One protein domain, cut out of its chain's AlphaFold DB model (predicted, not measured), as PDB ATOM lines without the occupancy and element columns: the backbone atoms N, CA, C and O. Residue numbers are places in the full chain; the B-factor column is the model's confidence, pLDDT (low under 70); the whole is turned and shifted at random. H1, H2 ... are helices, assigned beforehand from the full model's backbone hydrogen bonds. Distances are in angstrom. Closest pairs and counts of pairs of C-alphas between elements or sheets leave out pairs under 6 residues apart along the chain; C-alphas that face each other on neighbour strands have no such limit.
ATOM      1  N   SER A  13     -33.988  56.749  76.268       41.19
ATOM      2  CA  SER A  13     -34.062  56.940  74.810       41.19
ATOM      3  C   SER A  13     -32.762  57.471  74.201       41.19
ATOM      4  O   SER A  13     -32.437  57.096  73.080       41.19
ATOM      5  N   LEU A  14     -31.980  58.263  74.945       41.72
ATOM      6  CA  LEU A  14     -30.726  58.832  74.441       41.72
ATOM      7  C   LEU A  14     -29.618  57.775  74.327       41.72
ATOM      8  O   LEU A  14     -28.946  57.728  73.302       41.72
ATOM      9  N   PHE A  15     -29.533  56.836  75.275       40.75
ATOM     10  CA  PHE A  15     -28.644  55.671  75.158       40.75
ATOM     11  C   PHE A  15     -29.000  54.777  73.963       40.75
ATOM     12  O   PHE A  15     -28.118  54.338  73.237       40.75
ATOM     13  N   ARG A  16     -30.292  54.568  73.680       51.03
ATOM     14  CA  ARG A  16     -30.739  53.702  72.573       51.03
ATOM     15  C   ARG A  16     -30.466  54.275  71.179       51.03
ATOM     16  O   ARG A  16     -30.390  53.520  70.213       51.03
ATOM     17  N   HIS A  17     -30.357  55.596  71.066       42.97
ATOM     18  CA  HIS A  17     -30.010  56.262  69.811       42.97
ATOM     19  C   HIS A  17     -28.491  56.378  69.624       42.97
ATOM     20  O   HIS A  17     -28.019  56.235  68.499       42.97
ATOM     21  N   MET A  18     -27.723  56.520  70.708       44.78
ATOM     22  CA  MET A  18     -26.258  56.601  70.650       44.78
ATOM     23  C   MET A  18     -25.593  55.236  70.449       44.78
ATOM     24  O   MET A  18     -24.635  55.137  69.683       44.78
ATOM     25  N   THR A  19     -26.185  54.158  70.988       50.00
ATOM     26  CA  THR A  19     -25.799  52.785  70.623       50.00
ATOM     27  C   THR A  19     -25.881  52.567  69.122       50.00
ATOM     28  O   THR A  19     -25.146  51.746  68.602       50.00
ATOM     29  N   MET A  20     -26.754  53.287  68.406       42.06
ATOM     30  CA  MET A  20     -26.908  53.114  66.969       42.06
ATOM     31  C   MET A  20     -25.843  53.856  66.160       42.06
ATOM     32  O   MET A  20     -25.447  53.319  65.144       42.06
ATOM     33  N   GLU A  21     -25.330  55.019  66.575       43.09
ATOM     34  CA  GLU A  21     -24.255  55.707  65.828       43.09
ATOM     35  C   GLU A  21     -22.897  55.008  65.985       43.09
ATOM     36  O   GLU A  21     -22.215  54.768  64.987       43.09
ATOM     37  N   VAL A  22     -22.565  54.558  67.199       51.50
ATOM     38  CA  VAL A  22     -21.377  53.723  67.458       51.50
ATOM     39  C   VAL A  22     -21.513  52.364  66.748       51.50
ATOM     40  O   VAL A  22     -20.599  51.911  66.058       51.50
ATOM     41  N   TYR A  23     -22.704  51.754  66.777       43.53
ATOM     42  CA  TYR A  23     -23.004  50.531  66.018       43.53
ATOM     43  C   TYR A  23     -23.131  50.747  64.495       43.53
ATOM     44  O   TYR A  23     -23.015  49.791  63.734       43.53
ATOM     45  N   MET A  24     -23.342  51.970  63.999       42.69
ATOM     46  CA  MET A  24     -23.452  52.263  62.557       42.69
ATOM     47  C   MET A  24     -22.124  52.718  61.940       42.69
ATOM     48  O   MET A  24     -21.930  52.487  60.746       42.69
ATOM     49  N   ARG A  25     -21.150  53.225  62.717       48.09
ATOM     50  CA  ARG A  25     -19.736  53.282  62.273       48.09
ATOM     51  C   ARG A  25     -19.161  51.874  62.058       48.09
ATOM     52  O   ARG A  25     -18.325  51.677  61.183       48.09
ATOM     53  N   LYS A  26     -19.727  50.875  62.744       44.59
ATOM     54  CA  LYS A  26     -19.535  49.437  62.495       44.59
ATOM     55  C   LYS A  26     -19.918  49.020  61.056       44.59
ATOM     56  O   LYS A  26     -19.301  48.112  60.517       44.59
ATOM     57  N   SER A  27     -20.855  49.699  60.370       37.44
ATOM     58  CA  SER A  27     -21.368  49.288  59.041       37.44
ATOM     59  C   SER A  27     -20.506  49.697  57.835       37.44
ATOM     60  O   SER A  27     -20.811  49.267  56.721       37.44
ATOM     61  N   ARG A  28     -19.451  50.508  58.001       48.00
ATOM     62  CA  ARG A  28     -18.549  50.864  56.884       48.00
ATOM     63  C   ARG A  28     -17.279  50.003  56.822       48.00
ATOM     64  O   ARG A  28     -16.606  50.020  55.803       48.00
ATOM     65  N   ILE A  29     -17.002  49.214  57.864       46.81
ATOM     66  CA  ILE A  29     -15.817  48.335  57.959       46.81
ATOM     67  C   ILE A  29     -16.219  46.842  57.863       46.81
ATOM     68  O   ILE A  29     -15.392  45.950  57.705       46.81
ATOM     69  N   HIS A  30     -17.518  46.522  57.883       42.38
ATOM     70  CA  HIS A  30     -18.006  45.141  57.997       42.38
ATOM     71  C   HIS A  30     -18.134  44.368  56.672       42.38
ATOM     72  O   HIS A  30     -19.145  43.708  56.418       42.38
ATOM     73  N   THR A  31     -17.133  44.422  55.790       42.53
ATOM     74  CA  THR A  31     -17.112  43.531  54.612       42.53
ATOM     75  C   THR A  31     -15.716  43.027  54.247       42.53
ATOM     76  O   THR A  31     -15.392  42.983  53.075       42.53
ATOM     77  N   GLN A  32     -14.902  42.595  55.217       44.25
ATOM     78  CA  GLN A  32     -13.753  41.694  54.957       44.25
ATOM     79  C   GLN A  32     -13.344  40.819  56.173       44.25
ATOM     80  O   GLN A  32     -12.297  40.187  56.166       44.25
ATOM     81  N   ILE A  33     -14.159  40.694  57.231       49.53
ATOM     82  CA  ILE A  33     -13.765  39.934  58.441       49.53
ATOM     83  C   ILE A  33     -14.282  38.488  58.387       49.53
ATOM     84  O   ILE A  33     -15.094  38.068  59.206       49.53
ATOM     85  N   HIS A  34     -13.822  37.689  57.426       48.38
ATOM     86  CA  HIS A  34     -13.980  36.230  57.484       48.38
ATOM     87  C   HIS A  34     -12.708  35.551  56.973       48.38
ATOM     88  O   HIS A  34     -12.663  35.098  55.832       48.38
ATOM     89  N   GLY A  35     -11.671  35.447  57.814       44.31
ATOM     90  CA  GLY A  35     -10.479  34.715  57.377       44.31
ATOM     91  C   GLY A  35      -9.341  34.453  58.352       44.31
ATOM     92  O   GLY A  35      -8.665  33.451  58.165       44.31
ATOM     93  N   TYR A  36      -9.105  35.249  59.395       48.88
ATOM     94  CA  TYR A  36      -7.840  35.120  60.135       48.88
ATOM     95  C   TYR A  36      -8.004  34.344  61.441       48.88
ATOM     96  O   TYR A  36      -8.085  34.884  62.539       48.88
ATOM     97  N   ARG A  37      -8.077  33.013  61.310       52.62
ATOM     98  CA  ARG A  37      -7.860  32.094  62.432       52.62
ATOM     99  C   ARG A  37      -6.348  31.928  62.618       52.62
ATOM    100  O   ARG A  37      -5.695  31.382  61.740       52.62
ATOM    101  N   ALA A  38      -5.877  32.292  63.810       43.47
ATOM    102  CA  ALA A  38      -4.576  31.984  64.412       43.47
ATOM    103  C   ALA A  38      -3.388  32.916  64.087       43.47
ATOM    104  O   ALA A  38      -2.911  32.978  62.960       43.47
ATOM    105  N   ARG A  39      -2.843  33.460  65.192       44.34
ATOM    106  CA  ARG A  39      -1.588  34.211  65.398       44.34
ATOM    107  C   ARG A  39      -1.686  35.726  65.211       44.34
ATOM    108  O   ARG A  39      -1.276  36.262  64.194       44.34
ATOM    109  N   ALA A  40      -2.153  36.404  66.260       37.94
ATOM    110  CA  ALA A  40      -1.809  37.801  66.485       37.94
ATOM    111  C   ALA A  40      -0.281  37.897  66.651       37.94
ATOM    112  O   ALA A  40       0.282  37.324  67.586       37.94
ATOM    113  N   VAL A  41       0.389  38.542  65.700       45.19
ATOM    114  CA  VAL A  41       1.782  38.975  65.834       45.19
ATOM    115  C   VAL A  41       1.700  40.423  66.295       45.19
ATOM    116  O   VAL A  41       1.302  41.291  65.525       45.19
ATOM    117  N   ALA A  42       1.973  40.662  67.576       46.44
ATOM    118  CA  ALA A  42       1.961  42.006  68.136       46.44
ATOM    119  C   ALA A  42       3.084  42.845  67.498       46.44
ATOM    120  O   ALA A  42       4.238  42.414  67.477       46.44
ATOM    121  N   LEU A  43       2.746  44.033  66.990       47.16
ATOM    122  CA  LEU A  43       3.711  45.077  66.635       47.16
ATOM    123  C   LEU A  43       4.341  45.598  67.935       47.16
ATOM    124  O   LEU A  43       3.651  46.188  68.766       47.16
ATOM    125  N   VAL A  44       5.636  45.351  68.139       51.12
ATOM    126  CA  VAL A  44       6.367  45.787  69.338       51.12
ATOM    127  C   VAL A  44       7.289  46.939  68.957       51.12
ATOM    128  O   VAL A  44       8.441  46.730  68.589       51.12
ATOM    129  N   VAL A  45       6.803  48.175  69.082       49.44
ATOM    130  CA  VAL A  45       7.674  49.361  69.070       49.44
ATOM    131  C   VAL A  45       8.201  49.551  70.494       49.44
ATOM    132  O   VAL A  45       7.564  50.172  71.345       49.44
ATOM    133  N   ALA A  46       9.333  48.915  70.792       48.12
ATOM    134  CA  ALA A  46       9.943  48.929  72.116       48.12
ATOM    135  C   ALA A  46      10.558  50.305  72.437       48.12
ATOM    136  O   ALA A  46      11.594  50.676  71.894       48.12
ATOM    137  N   ILE A  47       9.965  51.043  73.380       52.97
ATOM    138  CA  ILE A  47      10.626  52.183  74.035       52.97
ATOM    139  C   ILE A  47      11.550  51.622  75.125       52.97
ATOM    140  O   ILE A  47      11.094  51.195  76.186       52.97
ATOM    141  N   LEU A  48      12.860  51.616  74.871       49.00
ATOM    142  CA  LEU A  48      13.871  51.254  75.867       49.00
ATOM    143  C   LEU A  48      14.048  52.383  76.898       49.00
ATOM    144  O   LEU A  48      14.736  53.371  76.655       49.00
ATOM    145  N   VAL A  49      13.481  52.209  78.095       47.41
ATOM    146  CA  VAL A  49      13.906  52.952  79.292       47.41
ATOM    147  C   VAL A  49      15.144  52.258  79.863       47.41
ATOM    148  O   VAL A  49      15.062  51.183  80.453       47.41
ATOM    149  N   ALA A  50      16.317  52.866  79.678       40.31
ATOM    150  CA  ALA A  50      17.585  52.351  80.184       40.31
ATOM    151  C   ALA A  50      17.698  52.517  81.714       40.31
ATOM    152  O   ALA A  50      18.169  53.539  82.211       40.31
ATOM    153  N   THR A  51      17.318  51.495  82.484       40.59
ATOM    154  CA  THR A  51      17.765  51.350  83.880       40.59
ATOM    155  C   THR A  51      18.987  50.438  83.933       40.59
ATOM    156  O   THR A  51      18.910  49.269  83.564       40.59
ATOM    157  N   ALA A  52      20.120  50.973  84.394       48.62
ATOM    158  CA  ALA A  52      21.390  50.263  84.504       48.62
ATOM    159  C   ALA A  52      21.336  49.155  85.573       48.62
ATOM    160  O   ALA A  52      21.656  49.373  86.740       48.62
ATOM    161  N   VAL A  53      20.956  47.948  85.164       47.31
ATOM    162  CA  VAL A  53      21.227  46.709  85.901       47.31
ATOM    163  C   VAL A  53      22.253  45.936  85.083       47.31
ATOM    164  O   VAL A  53      22.042  45.687  83.901       47.31
ATOM    165  N   ALA A  54      23.395  45.603  85.688       50.84
ATOM    166  CA  ALA A  54      24.428  44.794  85.051       50.84
ATOM    167  C   ALA A  54      23.907  43.357  84.875       50.84
ATOM    168  O   ALA A  54      24.045  42.520  85.767       50.84
ATOM    169  N   VAL A  55      23.250  43.098  83.745       51.53
ATOM    170  CA  VAL A  55      22.823  41.761  83.326       51.53
ATOM    171  C   VAL A  55      24.058  41.019  82.793       51.53
ATOM    172  O   VAL A  55      24.802  41.596  81.995       51.53
ATOM    173  N   PRO A  56      24.341  39.779  83.236       47.91
ATOM    174  CA  PRO A  56      25.412  38.972  82.656       47.91
ATOM    175  C   PRO A  56      25.158  38.768  81.157       47.91
ATOM    176  O   PRO A  56      24.025  38.516  80.756       47.91
ATOM    177  N   ALA A  57      26.215  38.907  80.353       47.09
ATOM    178  CA  ALA A  57      26.185  38.815  78.898       47.09
ATOM    179  C   ALA A  57      25.426  37.563  78.421       47.09
ATOM    180  O   ALA A  57      25.874  36.431  78.608       47.09
ATOM    181  N   PHE A  58      24.256  37.786  77.822       50.53
ATOM    182  CA  PHE A  58      23.569  36.812  76.988       50.53
ATOM    183  C   PHE A  58      24.217  36.872  75.599       50.53
ATOM    184  O   PHE A  58      23.748  37.584  74.721       50.53
ATOM    185  N   ASP A  59      25.329  36.159  75.429       47.22
ATOM    186  CA  ASP A  59      26.130  36.107  74.192       47.22
ATOM    187  C   ASP A  59      25.561  35.153  73.108       47.22
ATOM    188  O   ASP A  59      26.262  34.815  72.164       47.22
ATOM    189  N   ASP A  60      24.305  34.692  73.210       40.31
ATOM    190  CA  ASP A  60      23.789  33.582  72.367       40.31
ATOM    191  C   ASP A  60      22.448  33.854  71.646       40.31
ATOM    192  O   ASP A  60      21.818  32.941  71.119       40.31
ATOM    193  N   PHE A  61      21.997  35.112  71.588       45.12
ATOM    194  CA  PHE A  61      20.811  35.506  70.808       45.12
ATOM    195  C   PHE A  61      21.027  36.794  70.010       45.12
ATOM    196  O   PHE A  61      20.103  37.588  69.859       45.12
ATOM    197  N   GLU A  73      12.566  52.018  48.027       94.94
ATOM    198  CA  GLU A  73      11.126  51.777  47.876       94.94
ATOM    199  C   GLU A  73      10.506  51.233  49.172       94.94
ATOM    200  O   GLU A  73       9.455  51.716  49.591       94.94
ATOM    201  N   GLU A  74      11.183  50.308  49.857       95.50
ATOM    202  CA  GLU A  74      10.739  49.767  51.144       95.50
ATOM    203  C   GLU A  74      10.771  50.833  52.249       95.50
ATOM    204  O   GLU A  74       9.871  50.864  53.086       95.50
ATOM    205  N   LEU A  75      11.740  51.760  52.229       96.19
ATOM    206  CA  LEU A  75      11.764  52.913  53.144       96.19
ATOM    207  C   LEU A  75      10.583  53.868  52.926       96.19
ATOM    208  O   LEU A  75      10.026  54.377  53.900       96.19
ATOM    209  N   VAL A  76      10.180  54.101  51.672       97.31
ATOM    210  CA  VAL A  76       8.993  54.911  51.349       97.31
ATOM    211  C   VAL A  76       7.725  54.216  51.838       97.31
ATOM    212  O   VAL A  76       6.945  54.826  52.569       97.31
ATOM    213  N   GLN A  77       7.550  52.933  51.508       97.69
ATOM    214  CA  GLN A  77       6.412  52.134  51.975       97.69
ATOM    215  C   GLN A  77       6.343  52.103  53.507       97.69
ATOM    216  O   GLN A  77       5.270  52.248  54.091       97.69
ATOM    217  N   PHE A  78       7.496  51.972  54.168       97.12
ATOM    218  CA  PHE A  78       7.592  51.992  55.621       97.12
ATOM    219  C   PHE A  78       7.206  53.354  56.201       97.12
ATOM    220  O   PHE A  78       6.439  53.396  57.158       97.12
ATOM    221  N   ALA A  79       7.685  54.462  55.629       96.94
ATOM    222  CA  ALA A  79       7.354  55.809  56.092       96.94
ATOM    223  C   ALA A  79       5.848  56.101  56.006       96.94
ATOM    224  O   ALA A  79       5.260  56.618  56.960       96.94
ATOM    225  N   GLU A  80       5.212  55.734  54.891       97.19
ATOM    226  CA  GLU A  80       3.768  55.895  54.704       97.19
ATOM    227  C   GLU A  80       2.969  55.002  55.662       97.19
ATOM    228  O   GLU A  80       2.074  55.483  56.364       97.19
ATOM    229  N   ALA A  81       3.338  53.719  55.756       97.19
ATOM    230  CA  ALA A  81       2.706  52.778  56.672       97.19
ATOM    231  C   ALA A  81       2.847  53.233  58.131       97.19
ATOM    232  O   ALA A  81       1.880  53.173  58.888       97.19
ATOM    233  N   LEU A  82       4.022  53.730  58.529       95.94
ATOM    234  CA  LEU A  82       4.279  54.222  59.879       95.94
ATOM    235  C   LEU A  82       3.396  55.429  60.206       95.94
ATOM    236  O   LEU A  82       2.803  55.466  61.280       95.94
ATOM    237  N   GLN A  83       3.249  56.384  59.283       95.62
ATOM    238  CA  GLN A  83       2.348  57.521  59.482       95.62
ATOM    239  C   GLN A  83       0.896  57.065  59.688       95.62
ATOM    240  O   GLN A  83       0.213  57.560  60.587       95.62
ATOM    241  N   ALA A  84       0.425  56.111  58.883       96.00
ATOM    242  CA  ALA A  84      -0.930  55.587  59.002       96.00
ATOM    243  C   ALA A  84      -1.137  54.800  60.310       96.00
ATOM    244  O   ALA A  84      -2.151  54.978  60.987       96.00
ATOM    245  N   VAL A  85      -0.158  53.983  60.705       95.56
ATOM    246  CA  VAL A  85      -0.139  53.252  61.981       95.56
ATOM    247  C   VAL A  85      -0.199  54.211  63.172       95.56
ATOM    248  O   VAL A  85      -1.013  54.005  64.075       95.56
ATOM    249  N   GLU A  86       0.598  55.283  63.171       94.19
ATOM    250  CA  GLU A  86       0.568  56.285  64.243       94.19
ATOM    251  C   GLU A  86      -0.791  56.994  64.320       94.19
ATOM    252  O   GLU A  86      -1.316  57.184  65.417       94.19
ATOM    253  N   GLN A  87      -1.425  57.301  63.181       95.69
ATOM    254  CA  GLN A  87      -2.775  57.871  63.183       95.69
ATOM    255  C   GLN A  87      -3.805  56.909  63.793       95.69
ATOM    256  O   GLN A  87      -4.591  57.322  64.642       95.69
ATOM    257  N   ILE A  88      -3.784  55.625  63.414       93.50
ATOM    258  CA  ILE A  88      -4.684  54.607  63.989       93.50
ATOM    259  C   ILE A  88      -4.486  54.514  65.505       93.50
ATOM    260  O   ILE A  88      -5.452  54.414  66.262       93.50
ATOM    261  N   ARG A  89      -3.233  54.576  65.962       92.19
ATOM    262  CA  ARG A  89      -2.892  54.553  67.383       92.19
ATOM    263  C   ARG A  89      -3.423  55.783  68.121       92.19
ATOM    264  O   ARG A  89      -3.930  55.634  69.234       92.19
ATOM    265  N   THR A  90      -3.301  56.976  67.542       96.06
ATOM    266  CA  THR A  90      -3.869  58.207  68.113       96.06
ATOM    267  C   THR A  90      -5.390  58.125  68.181       96.06
ATOM    268  O   THR A  90      -5.948  58.343  69.254       96.06
ATOM    269  N   ASP A  91      -6.049  57.719  67.096       95.25
ATOM    270  CA  ASP A  91      -7.508  57.580  67.040       95.25
ATOM    271  C   ASP A  91      -8.016  56.596  68.106       95.25
ATOM    272  O   ASP A  91      -8.971  56.888  68.825       95.25
ATOM    273  N   ALA A  92      -7.342  55.453  68.267       94.62
ATOM    274  CA  ALA A  92      -7.683  54.471  69.292       94.62
ATOM    275  C   ALA A  92      -7.523  55.038  70.711       94.62
ATOM    276  O   ALA A  92      -8.369  54.805  71.572       94.62
ATOM    277  N   GLN A  93      -6.464  55.814  70.972       93.50
ATOM    278  CA  GLN A  93      -6.271  56.477  72.269       93.50
ATOM    279  C   GLN A  93      -7.355  57.513  72.564       93.50
ATOM    280  O   GLN A  93      -7.798  57.625  73.709       93.50
ATOM    281  N   GLU A  94      -7.778  58.280  71.563       95.81
ATOM    282  CA  GLU A  94      -8.885  59.225  71.703       95.81
ATOM    283  C   GLU A  94     -10.207  58.495  71.970       95.81
ATOM    284  O   GLU A  94     -10.959  58.887  72.864       95.81
ATOM    285  N   GLU A  95     -10.464  57.394  71.261       94.62
ATOM    286  CA  GLU A  95     -11.670  56.585  71.442       94.62
ATOM    287  C   GLU A  95     -11.721  55.942  72.836       94.62
ATOM    288  O   GLU A  95     -12.739  56.047  73.521       94.62
ATOM    289  N   MET A  96     -10.608  55.376  73.316       93.00
ATOM    290  CA  MET A  96     -10.493  54.820  74.670       93.00
ATOM    291  C   MET A  96     -10.772  55.869  75.757       93.00
ATOM    292  O   MET A  96     -11.549  55.620  76.681       93.00
ATOM    293  N   GLN A  97     -10.190  57.068  75.634       93.75
ATOM    294  CA  GLN A  97     -10.474  58.179  76.551       93.75
ATOM    295  C   GLN A  97     -11.949  58.588  76.494       93.75
ATOM    296  O   GLN A  97     -12.559  58.861  77.528       93.75
ATOM    297  N   GLY A  98     -12.533  58.593  75.294       93.00
ATOM    298  CA  GLY A  98     -13.947  58.863  75.083       93.00
ATOM    299  C   GLY A  98     -14.857  57.857  75.783       93.00
ATOM    300  O   GLY A  98     -15.862  58.267  76.363       93.00
ATOM    301  N   VAL A  99     -14.528  56.563  75.764       94.38
ATOM    302  CA  VAL A  99     -15.301  55.525  76.470       94.38
ATOM    303  C   VAL A  99     -15.270  55.754  77.980       94.38
ATOM    304  O   VAL A  99     -16.325  55.763  78.610       94.38
ATOM    305  N   ILE A 100     -14.091  56.007  78.555       92.62
ATOM    306  CA  ILE A 100     -13.950  56.251  80.000       92.62
ATOM    307  C   ILE A 100     -14.731  57.507  80.412       92.62
ATOM    308  O   ILE A 100     -15.498  57.471  81.370       92.62
ATOM    309  N   ALA A 101     -14.592  58.601  79.659       91.00
ATOM    310  CA  ALA A 101     -15.251  59.872  79.958       91.00
ATOM    311  C   ALA A 101     -16.786  59.833  79.829       91.00
ATOM    312  O   ALA A 101     -17.468  60.699  80.376       91.00
ATOM    313  N   GLN A 102     -17.332  58.875  79.075       90.88
ATOM    314  CA  GLN A 102     -18.776  58.688  78.898       90.88
ATOM    315  C   GLN A 102     -19.376  57.646  79.845       90.88
ATOM    316  O   GLN A 102     -20.600  57.502  79.869       90.88
ATOM    317  N   SER A 103     -18.538  56.913  80.580       92.19
ATOM    318  CA  SER A 103     -18.992  55.920  81.548       92.19
ATOM    319  C   SER A 103     -19.650  56.579  82.761       92.19
ATOM    320  O   SER A 103     -19.436  57.759  83.045       92.19
ATOM    321  N   ASP A 104     -20.432  55.803  83.510       91.56
ATOM    322  CA  ASP A 104     -20.996  56.265  84.785       91.56
ATOM    323  C   ASP A 104     -19.931  56.310  85.910       91.56
ATOM    324  O   ASP A 104     -20.211  56.758  87.028       91.56
ATOM    325  N   LEU A 105     -18.698  55.869  85.625       92.81
ATOM    326  CA  LEU A 105     -17.535  56.040  86.487       92.81
ATOM    327  C   LEU A 105     -16.797  57.336  86.136       92.81
ATOM    328  O   LEU A 105     -16.344  57.540  85.013       92.81
ATOM    329  N   GLU A 106     -16.583  58.187  87.139       91.44
ATOM    330  CA  GLU A 106     -15.625  59.292  87.025       91.44
ATOM    331  C   GLU A 106     -14.249  58.745  86.605       91.44
ATOM    332  O   GLU A 106     -13.835  57.669  87.048       91.44
ATOM    333  N   THR A 107     -13.513  59.489  85.778       92.75
ATOM    334  CA  THR A 107     -12.240  59.011  85.204       92.75
ATOM    335  C   THR A 107     -11.229  58.656  86.295       92.75
ATOM    336  O   THR A 107     -10.574  57.615  86.233       92.75
ATOM    337  N   GLU A 108     -11.130  59.475  87.344       94.75
ATOM    338  CA  GLU A 108     -10.285  59.184  88.500       94.75
ATOM    339  C   GLU A 108     -10.703  57.889  89.203       94.75
ATOM    340  O   GLU A 108      -9.842  57.113  89.622       94.75
ATOM    341  N   ARG A 109     -12.013  57.627  89.298       96.19
ATOM    342  CA  ARG A 109     -12.540  56.431  89.957       96.19
ATOM    343  C   ARG A 109     -12.286  55.173  89.134       96.19
ATOM    344  O   ARG A 109     -11.887  54.157  89.698       96.19
ATOM    345  N   PHE A 110     -12.448  55.247  87.812       96.50
ATOM    346  CA  PHE A 110     -12.037  54.172  86.912       96.50
ATOM    347  C   PHE A 110     -10.548  53.850  87.086       96.50
ATOM    348  O   PHE A 110     -10.201  52.688  87.286       96.50
ATOM    349  N   ASN A 111      -9.677  54.866  87.083       94.25
ATOM    350  CA  ASN A 111      -8.228  54.687  87.222       94.25
ATOM    351  C   ASN A 111      -7.832  54.072  88.571       94.25
ATOM    352  O   ASN A 111      -6.954  53.213  88.617       94.25
ATOM    353  N   GLU A 112      -8.485  54.479  89.660       95.81
ATOM    354  CA  GLU A 112      -8.273  53.911  90.993       95.81
ATOM    355  C   GLU A 112      -8.634  52.418  91.034       95.81
ATOM    356  O   GLU A 112      -7.819  51.587  91.445       95.81
ATOM    357  N   ILE A 113      -9.830  52.063  90.546       96.12
ATOM    358  CA  ILE A 113     -10.273  50.665  90.464       96.12
ATOM    359  C   ILE A 113      -9.341  49.875  89.539       96.12
ATOM    360  O   ILE A 113      -8.928  48.771  89.887       96.12
ATOM    361  N   HIS A 114      -8.967  50.442  88.390       95.62
ATOM    362  CA  HIS A 114      -8.067  49.805  87.438       95.62
ATOM    363  C   HIS A 114      -6.713  49.486  88.073       95.62
ATOM    364  O   HIS A 114      -6.293  48.333  88.039       95.62
ATOM    365  N   ALA A 115      -6.074  50.470  88.715       95.75
ATOM    366  CA  ALA A 115      -4.789  50.301  89.385       95.75
ATOM    367  C   ALA A 115      -4.840  49.190  90.442       95.75
ATOM    368  O   ALA A 115      -3.977  48.317  90.431       95.75
ATOM    369  N   SER A 116      -5.889  49.158  91.276       96.19
ATOM    370  CA  SER A 116      -6.070  48.103  92.289       96.19
ATOM    371  C   SER A 116      -6.191  46.690  91.700       96.19
ATOM    372  O   SER A 116      -5.906  45.707  92.380       96.19
ATOM    373  N   ARG A 117      -6.616  46.566  90.433       93.25
ATOM    374  CA  ARG A 117      -6.784  45.277  89.745       93.25
ATOM    375  C   ARG A 117      -5.541  44.836  88.973       93.25
ATOM    376  O   ARG A 117      -5.325  43.632  88.850       93.25
ATOM    377  N   VAL A 118      -4.757  45.770  88.428       92.81
ATOM    378  CA  VAL A 118      -3.624  45.447  87.535       92.81
ATOM    379  C   VAL A 118      -2.253  45.566  88.196       92.81
ATOM    380  O   VAL A 118      -1.336  44.847  87.801       92.81
ATOM    381  N   ASP A 119      -2.092  46.437  89.195       92.44
ATOM    382  CA  ASP A 119      -0.835  46.588  89.927       92.44
ATOM    383  C   ASP A 119      -0.909  45.820  91.257       92.44
ATOM    384  O   ASP A 119      -1.650  46.219  92.155       92.44
ATOM    385  N   PRO A 120      -0.113  44.749  91.445       90.50
ATOM    386  CA  PRO A 120      -0.109  43.979  92.688       90.50
ATOM    387  C   PRO A 120       0.396  44.766  93.909       90.50
ATOM    388  O   PRO A 120       0.295  44.268  95.030       90.50
ATOM    389  N   ASN A 121       0.979  45.954  93.714       94.75
ATOM    390  CA  ASN A 121       1.426  46.841  94.790       94.75
ATOM    391  C   ASN A 121       0.446  47.988  95.067       94.75
ATOM    392  O   ASN A 121       0.668  48.749  96.015       94.75
ATOM    393  N   ALA A 122      -0.601  48.143  94.253       92.88
ATOM    394  CA  ALA A 122      -1.609  49.158  94.496       92.88
ATOM    395  C   ALA A 122      -2.412  48.822  95.765       92.88
ATOM    396  O   ALA A 122      -2.612  47.648  96.087       92.88
ATOM    397  N   PRO A 123      -2.870  49.836  96.519       92.12
ATOM    398  CA  PRO A 123      -3.784  49.610  97.627       92.12
ATOM    399  C   PRO A 123      -5.077  48.948  97.149       92.12
ATOM    400  O   PRO A 123      -5.628  49.332  96.115       92.12
ATOM    401  N   ASP A 124      -5.598  48.020  97.948       92.00
ATOM    402  CA  ASP A 124      -6.966  47.542  97.774       92.00
ATOM    403  C   ASP A 124      -7.941  48.707  97.965       92.00
ATOM    404  O   ASP A 124      -7.811  49.507  98.900       92.00
ATOM    405  N   VAL A 125      -8.951  48.768  97.105       95.19
ATOM    406  CA  VAL A 125     -10.020  49.763  97.190       95.19
ATOM    407  C   VAL A 125     -11.361  49.062  97.324       95.19
ATOM    408  O   VAL A 125     -11.600  48.009  96.734       95.19
ATOM    409  N   GLU A 126     -12.255  49.635  98.126       95.50
ATOM    410  CA  GLU A 126     -13.626  49.138  98.206       95.50
ATOM    411  C   GLU A 126     -14.339  49.455  96.892       95.50
ATOM    412  O   GLU A 126     -14.368  50.610  96.470       95.50
ATOM    413  N   VAL A 127     -14.912  48.438  96.247       96.25
ATOM    414  CA  VAL A 127     -15.656  48.570  94.988       96.25
ATOM    415  C   VAL A 127     -17.064  48.040  95.213       96.25
ATOM    416  O   VAL A 127     -17.248  46.890  95.615       96.25
ATOM    417  N   SER A 128     -18.069  48.879  94.982       96.12
ATOM    418  CA  SER A 128     -19.467  48.452  95.027       96.12
ATOM    419  C   SER A 128     -19.825  47.571  93.825       96.12
ATOM    420  O   SER A 128     -19.168  47.612  92.789       96.12
ATOM    421  N   GLU A 129     -20.912  46.797  93.923       93.81
ATOM    422  CA  GLU A 129     -21.383  45.965  92.802       93.81
ATOM    423  C   GLU A 129     -21.692  46.792  91.540       93.81
ATOM    424  O   GLU A 129     -21.433  46.337  90.430       93.81
ATOM    425  N   GLY A 130     -22.209  48.017  91.706       93.50
ATOM    426  CA  GLY A 130     -22.485  48.922  90.586       93.50
ATOM    427  C   GLY A 130     -21.210  49.403  89.894       93.50
ATOM    428  O   GLY A 130     -21.115  49.334  88.674       93.50
ATOM    429  N   GLU A 131     -20.208  49.821  90.671       95.75
ATOM    430  CA  GLU A 131     -18.906  50.231  90.131       95.75
ATOM    431  C   GLU A 131     -18.164  49.064  89.478       95.75
ATOM    432  O   GLU A 131     -17.514  49.249  88.457       95.75
ATOM    433  N   ALA A 132     -18.271  47.857  90.044       95.81
ATOM    434  CA  ALA A 132     -17.666  46.665  89.463       95.81
ATOM    435  C   ALA A 132     -18.263  46.344  88.085       95.81
ATOM    436  O   ALA A 132     -17.503  46.075  87.158       95.81
ATOM    437  N   GLY A 133     -19.592  46.420  87.952       94.69
ATOM    438  CA  GLY A 133     -20.277  46.193  86.681       94.69
ATOM    439  C   GLY A 133     -19.928  47.239  85.622       94.69
ATOM    440  O   GLY A 133     -19.615  46.877  84.493       94.69
ATOM    441  N   GLU A 134     -19.922  48.523  85.986       94.62
ATOM    442  CA  GLU A 134     -19.553  49.595  85.050       94.62
ATOM    443  C   GLU A 134     -18.084  49.495  84.627       94.62
ATOM    444  O   GLU A 134     -17.762  49.611  83.447       94.62
ATOM    445  N   TYR A 135     -17.186  49.194  85.569       96.50
ATOM    446  CA  TYR A 135     -15.774  48.977  85.270       96.50
ATOM    447  C   TYR A 135     -15.574  47.834  84.269       96.50
ATOM    448  O   TYR A 135     -14.797  47.973  83.328       96.50
ATOM    449  N   GLU A 136     -16.260  46.705  84.466       96.31
ATOM    450  CA  GLU A 136     -16.163  45.548  83.571       96.31
ATOM    451  C   GLU A 136     -16.629  45.888  82.153       96.31
ATOM    452  O   GLU A 136     -15.935  45.541  81.198       96.31
ATOM    453  N   LEU A 137     -17.734  46.628  82.018       95.44
ATOM    454  CA  LEU A 137     -18.227  47.100  80.723       95.44
ATOM    455  C   LEU A 137     -17.230  48.040  80.037       95.44
ATOM    456  O   LEU A 137     -16.945  47.874  78.853       95.44
ATOM    457  N   VAL A 138     -16.675  49.011  80.769       95.94
ATOM    458  CA  VAL A 138     -15.662  49.926  80.223       95.94
ATOM    459  C   VAL A 138     -14.440  49.143  79.750       95.94
ATOM    460  O   VAL A 138     -13.996  49.344  78.625       95.94
ATOM    461  N   VAL A 139     -13.920  48.220  80.564       96.38
ATOM    462  CA  VAL A 139     -12.761  47.395  80.187       96.38
ATOM    463  C   VAL A 139     -13.046  46.536  78.955       96.38
ATOM    464  O   VAL A 139     -12.177  46.439  78.094       96.38
ATOM    465  N   GLU A 140     -14.242  45.957  78.828       96.38
ATOM    466  CA  GLU A 140     -14.637  45.200  77.632       96.38
ATOM    467  C   GLU A 140     -14.549  46.068  76.367       96.38
ATOM    468  O   GLU A 140     -13.925  45.664  75.386       96.38
ATOM    469  N   PHE A 141     -15.071  47.298  76.405       93.75
ATOM    470  CA  PHE A 141     -14.962  48.225  75.275       93.75
ATOM    471  C   PHE A 141     -13.522  48.658  74.981       93.75
ATOM    472  O   PHE A 141     -13.152  48.774  73.814       93.75
ATOM    473  N   LEU A 142     -12.703  48.890  76.011       94.75
ATOM    474  CA  LEU A 142     -11.290  49.232  75.823       94.75
ATOM    475  C   LEU A 142     -10.534  48.104  75.108       94.75
ATOM    476  O   LEU A 142      -9.767  48.380  74.189       94.75
ATOM    477  N   ILE A 143     -10.803  46.846  75.476       95.38
ATOM    478  CA  ILE A 143     -10.238  45.670  74.801       95.38
ATOM    479  C   ILE A 143     -10.692  45.625  73.338       95.38
ATOM    480  O   ILE A 143      -9.857  45.450  72.454       95.38
ATOM    481  N   GLU A 144     -11.984  45.830  73.054       95.06
ATOM    482  CA  GLU A 144     -12.488  45.837  71.671       95.06
ATOM    483  C   GLU A 144     -11.818  46.921  70.805       95.06
ATOM    484  O   GLU A 144     -11.490  46.666  69.642       95.06
ATOM    485  N   ILE A 145     -11.598  48.120  71.358       92.06
ATOM    486  CA  ILE A 145     -10.907  49.217  70.663       92.06
ATOM    487  C   ILE A 145      -9.450  48.843  70.388       92.06
ATOM    488  O   ILE A 145      -8.975  49.023  69.266       92.06
ATOM    489  N   GLU A 146      -8.745  48.304  71.384       90.75
ATOM    490  CA  GLU A 146      -7.348  47.900  71.235       90.75
ATOM    491  C   GLU A 146      -7.191  46.794  70.181       90.75
ATOM    492  O   GLU A 146      -6.381  46.928  69.262       90.75
ATOM    493  N   GLU A 147      -7.994  45.729  70.257       94.19
ATOM    494  CA  GLU A 147      -7.964  44.625  69.292       94.19
ATOM    495  C   GLU A 147      -8.304  45.104  67.873       94.19
ATOM    496  O   GLU A 147      -7.650  44.713  66.900       94.19
ATOM    497  N   GLY A 148      -9.304  45.985  67.745       93.88
ATOM    498  CA  GLY A 148      -9.688  46.588  66.472       93.88
ATOM    499  C   GLY A 148      -8.571  47.437  65.866       93.88
ATOM    500  O   GLY A 148      -8.271  47.308  64.677       93.88
ATOM    501  N   ALA A 149      -7.913  48.260  66.682       94.19
ATOM    502  CA  ALA A 149      -6.778  49.070  66.258       94.19
ATOM    503  C   ALA A 149      -5.591  48.197  65.828       94.19
ATOM    504  O   ALA A 149      -5.009  48.437  64.774       94.19
ATOM    505  N   GLN A 150      -5.262  47.146  66.589       92.56
ATOM    506  CA  GLN A 150      -4.193  46.201  66.240       92.56
ATOM    507  C   GLN A 150      -4.444  45.513  64.896       92.56
ATOM    508  O   GLN A 150      -3.534  45.421  64.070       92.56
ATOM    509  N   ALA A 151      -5.678  45.066  64.653       94.25
ATOM    510  CA  ALA A 151      -6.051  44.467  63.378       94.25
ATOM    511  C   ALA A 151      -5.917  45.467  62.217       94.25
ATOM    512  O   ALA A 151      -5.351  45.127  61.180       94.25
ATOM    513  N   HIS A 152      -6.376  46.705  62.411       94.75
ATOM    514  CA  HIS A 152      -6.313  47.744  61.384       94.75
ATOM    515  C   HIS A 152      -4.872  48.186  61.086       94.75
ATOM    516  O   HIS A 152      -4.525  48.390  59.927       94.75
ATOM    517  N   MET A 153      -4.000  48.258  62.097       94.12
ATOM    518  CA  MET A 153      -2.567  48.508  61.895       94.12
ATOM    519  C   MET A 153      -1.900  47.387  61.083       94.12
ATOM    520  O   MET A 153      -1.064  47.658  60.227       94.12
ATOM    521  N   ALA A 154      -2.260  46.123  61.312       94.25
ATOM    522  CA  ALA A 154      -1.724  45.024  60.510       94.25
ATOM    523  C   ALA A 154      -2.214  45.080  59.051       94.25
ATOM    524  O   ALA A 154      -1.439  44.814  58.136       94.25
ATOM    525  N   GLU A 155      -3.484  45.435  58.835       94.94
ATOM    526  CA  GLU A 155      -4.066  45.605  57.499       94.94
ATOM    527  C   GLU A 155      -3.415  46.769  56.745       94.94
ATOM    528  O   GLU A 155      -2.982  46.581  55.612       94.94
ATOM    529  N   ILE A 156      -3.240  47.930  57.387       95.31
ATOM    530  CA  ILE A 156      -2.673  49.103  56.715       95.31
ATOM    531  C   ILE A 156      -1.219  48.869  56.288       95.31
ATOM    532  O   ILE A 156      -0.820  49.276  55.203       95.31
ATOM    533  N   VAL A 157      -0.433  48.144  57.091       94.38
ATOM    534  CA  VAL A 157       0.939  47.756  56.725       94.38
ATOM    535  C   VAL A 157       0.946  46.908  55.446       94.38
ATOM    536  O   VAL A 157       1.748  47.167  54.548       94.38
ATOM    537  N   LEU A 158       0.020  45.948  55.336       95.06
ATOM    538  CA  LEU A 158      -0.142  45.116  54.139       95.06
ATOM    539  C   LEU A 158      -0.596  45.933  52.925       95.06
ATOM    540  O   LEU A 158      -0.101  45.703  51.821       95.06
ATOM    541  N   ASP A 159      -1.496  46.896  53.120       96.81
ATOM    542  CA  ASP A 159      -1.993  47.777  52.059       96.81
ATOM    543  C   ASP A 159      -0.892  48.675  51.473       96.81
ATOM    544  O   ASP A 159      -0.915  48.977  50.278       96.81
ATOM    545  N   HIS A 160       0.110  49.039  52.280       95.81
ATOM    546  CA  HIS A 160       1.310  49.753  51.835       95.81
ATOM    547  C   HIS A 160       2.389  48.838  51.227       95.81
ATOM    548  O   HIS A 160       3.472  49.304  50.886       95.81
ATOM    549  N   GLY A 161       2.102  47.547  51.034       96.19
ATOM    550  CA  GLY A 161       2.985  46.616  50.324       96.19
ATOM    551  C   GLY A 161       4.016  45.906  51.200       96.19
ATOM    552  O   GLY A 161       4.797  45.108  50.681       96.19
ATOM    553  N   LEU A 162       3.985  46.121  52.517       96.25
ATOM    554  CA  LEU A 162       4.885  45.478  53.468       96.25
ATOM    555  C   LEU A 162       4.187  44.339  54.203       96.25
ATOM    556  O   LEU A 162       3.024  44.420  54.579       96.25
ATOM    557  N   THR A 163       4.918  43.274  54.514       96.69
ATOM    558  CA  THR A 163       4.472  42.354  55.567       96.69
ATOM    559  C   THR A 163       4.696  42.970  56.950       96.69
ATOM    560  O   THR A 163       5.586  43.797  57.146       96.69
ATOM    561  N   VAL A 164       3.945  42.510  57.957       93.56
ATOM    562  CA  VAL A 164       4.169  42.910  59.363       93.56
ATOM    563  C   VAL A 164       5.599  42.581  59.821       93.56
ATOM    564  O   VAL A 164       6.187  43.318  60.607       93.56
ATOM    565  N   GLU A 165       6.186  41.490  59.324       94.06
ATOM    566  CA  GLU A 165       7.572  41.113  59.624       94.06
ATOM    567  C   GLU A 165       8.587  42.083  59.004       94.06
ATOM    568  O   GLU A 165       9.508  42.515  59.697       94.06
ATOM    569  N   GLN A 166       8.397  42.476  57.740       94.12
ATOM    570  CA  GLN A 166       9.241  43.481  57.085       94.12
ATOM    571  C   GLN A 166       9.139  44.831  57.787       94.12
ATOM    572  O   GLN A 166      10.163  45.423  58.105       94.12
ATOM    573  N   PHE A 167       7.924  45.274  58.116       96.00
ATOM    574  CA  PHE A 167       7.716  46.520  58.849       96.00
ATOM    575  C   PHE A 167       8.485  46.535  60.180       96.00
ATOM    576  O   PHE A 167       9.212  47.483  60.469       96.00
ATOM    577  N   ASN A 168       8.391  45.461  60.976       92.75
ATOM    578  CA  ASN A 168       9.140  45.352  62.231       92.75
ATOM    579  C   ASN A 168      10.657  45.295  62.009       92.75
ATOM    580  O   ASN A 168      11.409  45.924  62.749       92.75
ATOM    581  N   THR A 169      11.109  44.552  60.997       93.00
ATOM    582  CA  THR A 169      12.533  44.441  60.652       93.00
ATOM    583  C   THR A 169      13.112  45.805  60.284       93.00
ATOM    584  O   THR A 169      14.132  46.198  60.846       93.00
ATOM    585  N   ILE A 170      12.427  46.562  59.423       93.75
ATOM    586  CA  ILE A 170      12.831  47.917  59.025       93.75
ATOM    587  C   ILE A 170      12.846  48.847  60.247       93.75
ATOM    588  O   ILE A 170      13.825  49.555  60.464       93.75
ATOM    589  N   ALA A 171      11.825  48.788  61.111       92.19
ATOM    590  CA  ALA A 171      11.778  49.594  62.332       92.19
ATOM    591  C   ALA A 171      12.963  49.332  63.285       92.19
ATOM    592  O   ALA A 171      13.452  50.263  63.929       92.19
ATOM    593  N   VAL A 172      13.421  48.080  63.398       91.94
ATOM    594  CA  VAL A 172      14.591  47.704  64.214       91.94
ATOM    595  C   VAL A 172      15.901  48.118  63.540       91.94
ATOM    596  O   VAL A 172      16.801  48.623  64.219       91.94
ATOM    597  N   ALA A 173      16.005  47.934  62.222       91.00
ATOM    598  CA  ALA A 173      17.180  48.316  61.444       91.00
ATOM    599  C   ALA A 173      17.425  49.828  61.530       91.00
ATOM    600  O   ALA A 173      18.511  50.247  61.919       91.00
ATOM    601  N   ILE A 174      16.384  50.638  61.309       91.12
ATOM    602  CA  ILE A 174      16.434  52.105  61.402       91.12
ATOM    603  C   ILE A 174      16.929  52.582  62.781       91.12
ATOM    604  O   ILE A 174      17.630  53.582  62.881       91.12
ATOM    605  N   GLN A 175      16.588  51.878  63.867       87.31
ATOM    606  CA  GLN A 175      17.058  52.229  65.217       87.31
ATOM    607  C   GLN A 175      18.531  51.882  65.464       87.31
ATOM    608  O   GLN A 175      19.157  52.458  66.356       87.31
ATOM    609  N   SER A 176      19.061  50.910  64.727       89.12
ATOM    610  CA  SER A 176      20.386  50.329  64.963       89.12
ATOM    611  C   SER A 176      21.444  50.842  63.983       89.12
ATOM    612  O   SER A 176      22.632  50.764  64.292       89.12
ATOM    613  N   ASP A 177      21.021  51.381  62.838       91.06
ATOM    614  CA  ASP A 177      21.874  51.876  61.761       91.06
ATOM    615  C   ASP A 177      21.691  53.398  61.549       91.06
ATOM    616  O   ASP A 177      20.653  53.844  61.052       91.06
ATOM    617  N   PRO A 178      22.693  54.220  61.924       91.19
ATOM    618  CA  PRO A 178      22.648  55.667  61.729       91.19
ATOM    619  C   PRO A 178      22.587  56.123  60.265       91.19
ATOM    620  O   PRO A 178      22.014  57.181  60.014       91.19
ATOM    621  N   GLU A 179      23.185  55.381  59.326       93.06
ATOM    622  CA  GLU A 179      23.152  55.732  57.898       93.06
ATOM    623  C   GLU A 179      21.740  55.496  57.353       93.06
ATOM    624  O   GLU A 179      21.146  56.384  56.742       93.06
ATOM    625  N   LEU A 180      21.136  54.362  57.711       93.44
ATOM    626  CA  LEU A 180      19.748  54.061  57.365       93.44
ATOM    627  C   LEU A 180      18.751  55.057  57.986       93.44
ATOM    628  O   LEU A 180      17.751  55.413  57.359       93.44
ATOM    629  N   TRP A 181      19.010  55.543  59.207       92.75
ATOM    630  CA  TRP A 181      18.212  56.616  59.811       92.75
ATOM    631  C   TRP A 181      18.275  57.916  58.996       92.75
ATOM    632  O   TRP A 181      17.255  58.595  58.852       92.75
ATOM    633  N   GLU A 182      19.450  58.281  58.472       94.75
ATOM    634  CA  GLU A 182      19.608  59.463  57.619       94.75
ATOM    635  C   GLU A 182      18.792  59.314  56.327       94.75
ATOM    636  O   GLU A 182      17.989  60.196  56.019       94.75
ATOM    637  N   GLU A 183      18.884  58.164  55.650       94.38
ATOM    638  CA  GLU A 183      18.090  57.868  54.449       94.38
ATOM    639  C   GLU A 183      16.579  57.905  54.717       94.38
ATOM    640  O   GLU A 183      15.812  58.530  53.976       94.38
ATOM    641  N   PHE A 184      16.132  57.287  55.812       95.31
ATOM    642  CA  PHE A 184      14.735  57.339  56.230       95.31
ATOM    643  C   PHE A 184      14.275  58.780  56.506       95.31
ATOM    644  O   PHE A 184      13.192  59.189  56.082       95.31
ATOM    645  N   SER A 185      15.103  59.586  57.178       94.06
ATOM    646  CA  SER A 185      14.807  60.994  57.452       94.06
ATOM    647  C   SER A 185      14.702  61.826  56.169       94.06
ATOM    648  O   SER A 185      13.905  62.765  56.115       94.06
ATOM    649  N   GLU A 186      15.490  61.530  55.135       96.25
ATOM    650  CA  GLU A 186      15.344  62.159  53.815       96.25
ATOM    651  C   GLU A 186      14.000  61.807  53.174       96.25
ATOM    652  O   GLU A 186      13.264  62.711  52.778       96.25
ATOM    653  N   VAL A 187      13.633  60.521  53.157       96.44
ATOM    654  CA  VAL A 187      12.335  60.051  52.642       96.44
ATOM    655  C   VAL A 187      11.171  60.756  53.342       96.44
ATOM    656  O   VAL A 187      10.272  61.282  52.686       96.44
ATOM    657  N   VAL A 188      11.195  60.831  54.675       94.38
ATOM    658  CA  VAL A 188      10.138  61.499  55.450       94.38
ATOM    659  C   VAL A 188      10.042  62.991  55.115       94.38
ATOM    660  O   VAL A 188       8.936  63.522  55.023       94.38
ATOM    661  N   GLN A 189      11.170  63.679  54.916       94.38
ATOM    662  CA  GLN A 189      11.170  65.090  54.515       94.38
ATOM    663  C   GLN A 189      10.605  65.288  53.105       94.38
ATOM    664  O   GLN A 189       9.845  66.230  52.887       94.38
ATOM    665  N   GLU A 190      10.943  64.404  52.164       94.00
ATOM    666  CA  GLU A 190      10.413  64.436  50.797       94.00
ATOM    667  C   GLU A 190       8.891  64.250  50.765       94.00
ATOM    668  O   GLU A 190       8.213  64.945  50.015       94.00
ATOM    669  N   LEU A 191       8.340  63.377  51.614       89.19
ATOM    670  CA  LEU A 191       6.891  63.158  51.718       89.19
ATOM    671  C   LEU A 191       6.122  64.362  52.301       89.19
ATOM    672  O   LEU A 191       4.906  64.455  52.133       89.19
ATOM    673  N   GLN A 192       6.804  65.272  53.004       79.50
ATOM    674  CA  GLN A 192       6.199  66.443  53.657       79.50
ATOM    675  C   GLN A 192       6.312  67.743  52.840       79.50
ATOM    676  O   GLN A 192       5.744  68.762  53.251       79.50
ATOM    677  N   GLY A 193       7.058  67.728  51.732       70.06
ATOM    678  CA  GLY A 193       7.285  68.878  50.846       70.06
ATOM    679  C   GLY A 193       6.339  68.924  49.656       70.06
ATOM    680  O   GLY A 193       5.884  70.046  49.329       70.06
TER     681      GLY A 193
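This is residues 13 to 61 and 73 to 193 of the 193 residues of the protein "DUF4168 domain-containing protein" of Spirochaetaceae bacterium (UniProt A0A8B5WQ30). Two long helices, H2 and H4, lie side by side and run opposite ways as the long core; H5 and H6 pack across H2 near its first residues, and H3 sits across the other end. Residues 13 to 39, which include H1, and residues 47 to 61 stick out from this body. The printed part has 170 residues with six named helices, H1 to H6 in chain order, and no named strand: all helix. It is loose, with a radius of gyration of the C-alphas of 20.7 A and spans of 56 by 48 by 37 A.

Find C-alpha 13 at (-34.062, 56.940, 74.810); H1 runs from there to residue 28, 24.5 A. After the cut, H2, residues 73 to 102, covers 43.6 A from (11.126, 51.777, 47.876). Next come H3, residues 107 to 118, 16.2 A, and H4, residues 129 to 159, 45.2 A. H5, residues 164 to 176, spans 18.7 A; H6, residues 178 to 192, spans 21.3 A and ends at (6.199, 66.443, 53.657).

Look first at H2, the hub. It touches H4 at a shallow tilt of 15 degrees, opposite ways; their closest C-alphas, Ala 81 and Val 157, are 5.3 A apart. With residues 75 to 79 alone it touches H6, closest C-alphas Leu 75 and Phe 184 at 6.2 A. H1 touches no helix. Every O i to N i+4 pair is within hydrogen-bond range in H2, H3, H4 and H6; H1 has 7 of 12 and H5 has 8 of 9.

Residues 62 to 72 are not printed; C-alphas 61 and 73 are 29.7 A apart across this cut. Of the links printed whole, none is long. Residues 13 to 61 have pLDDT under 70.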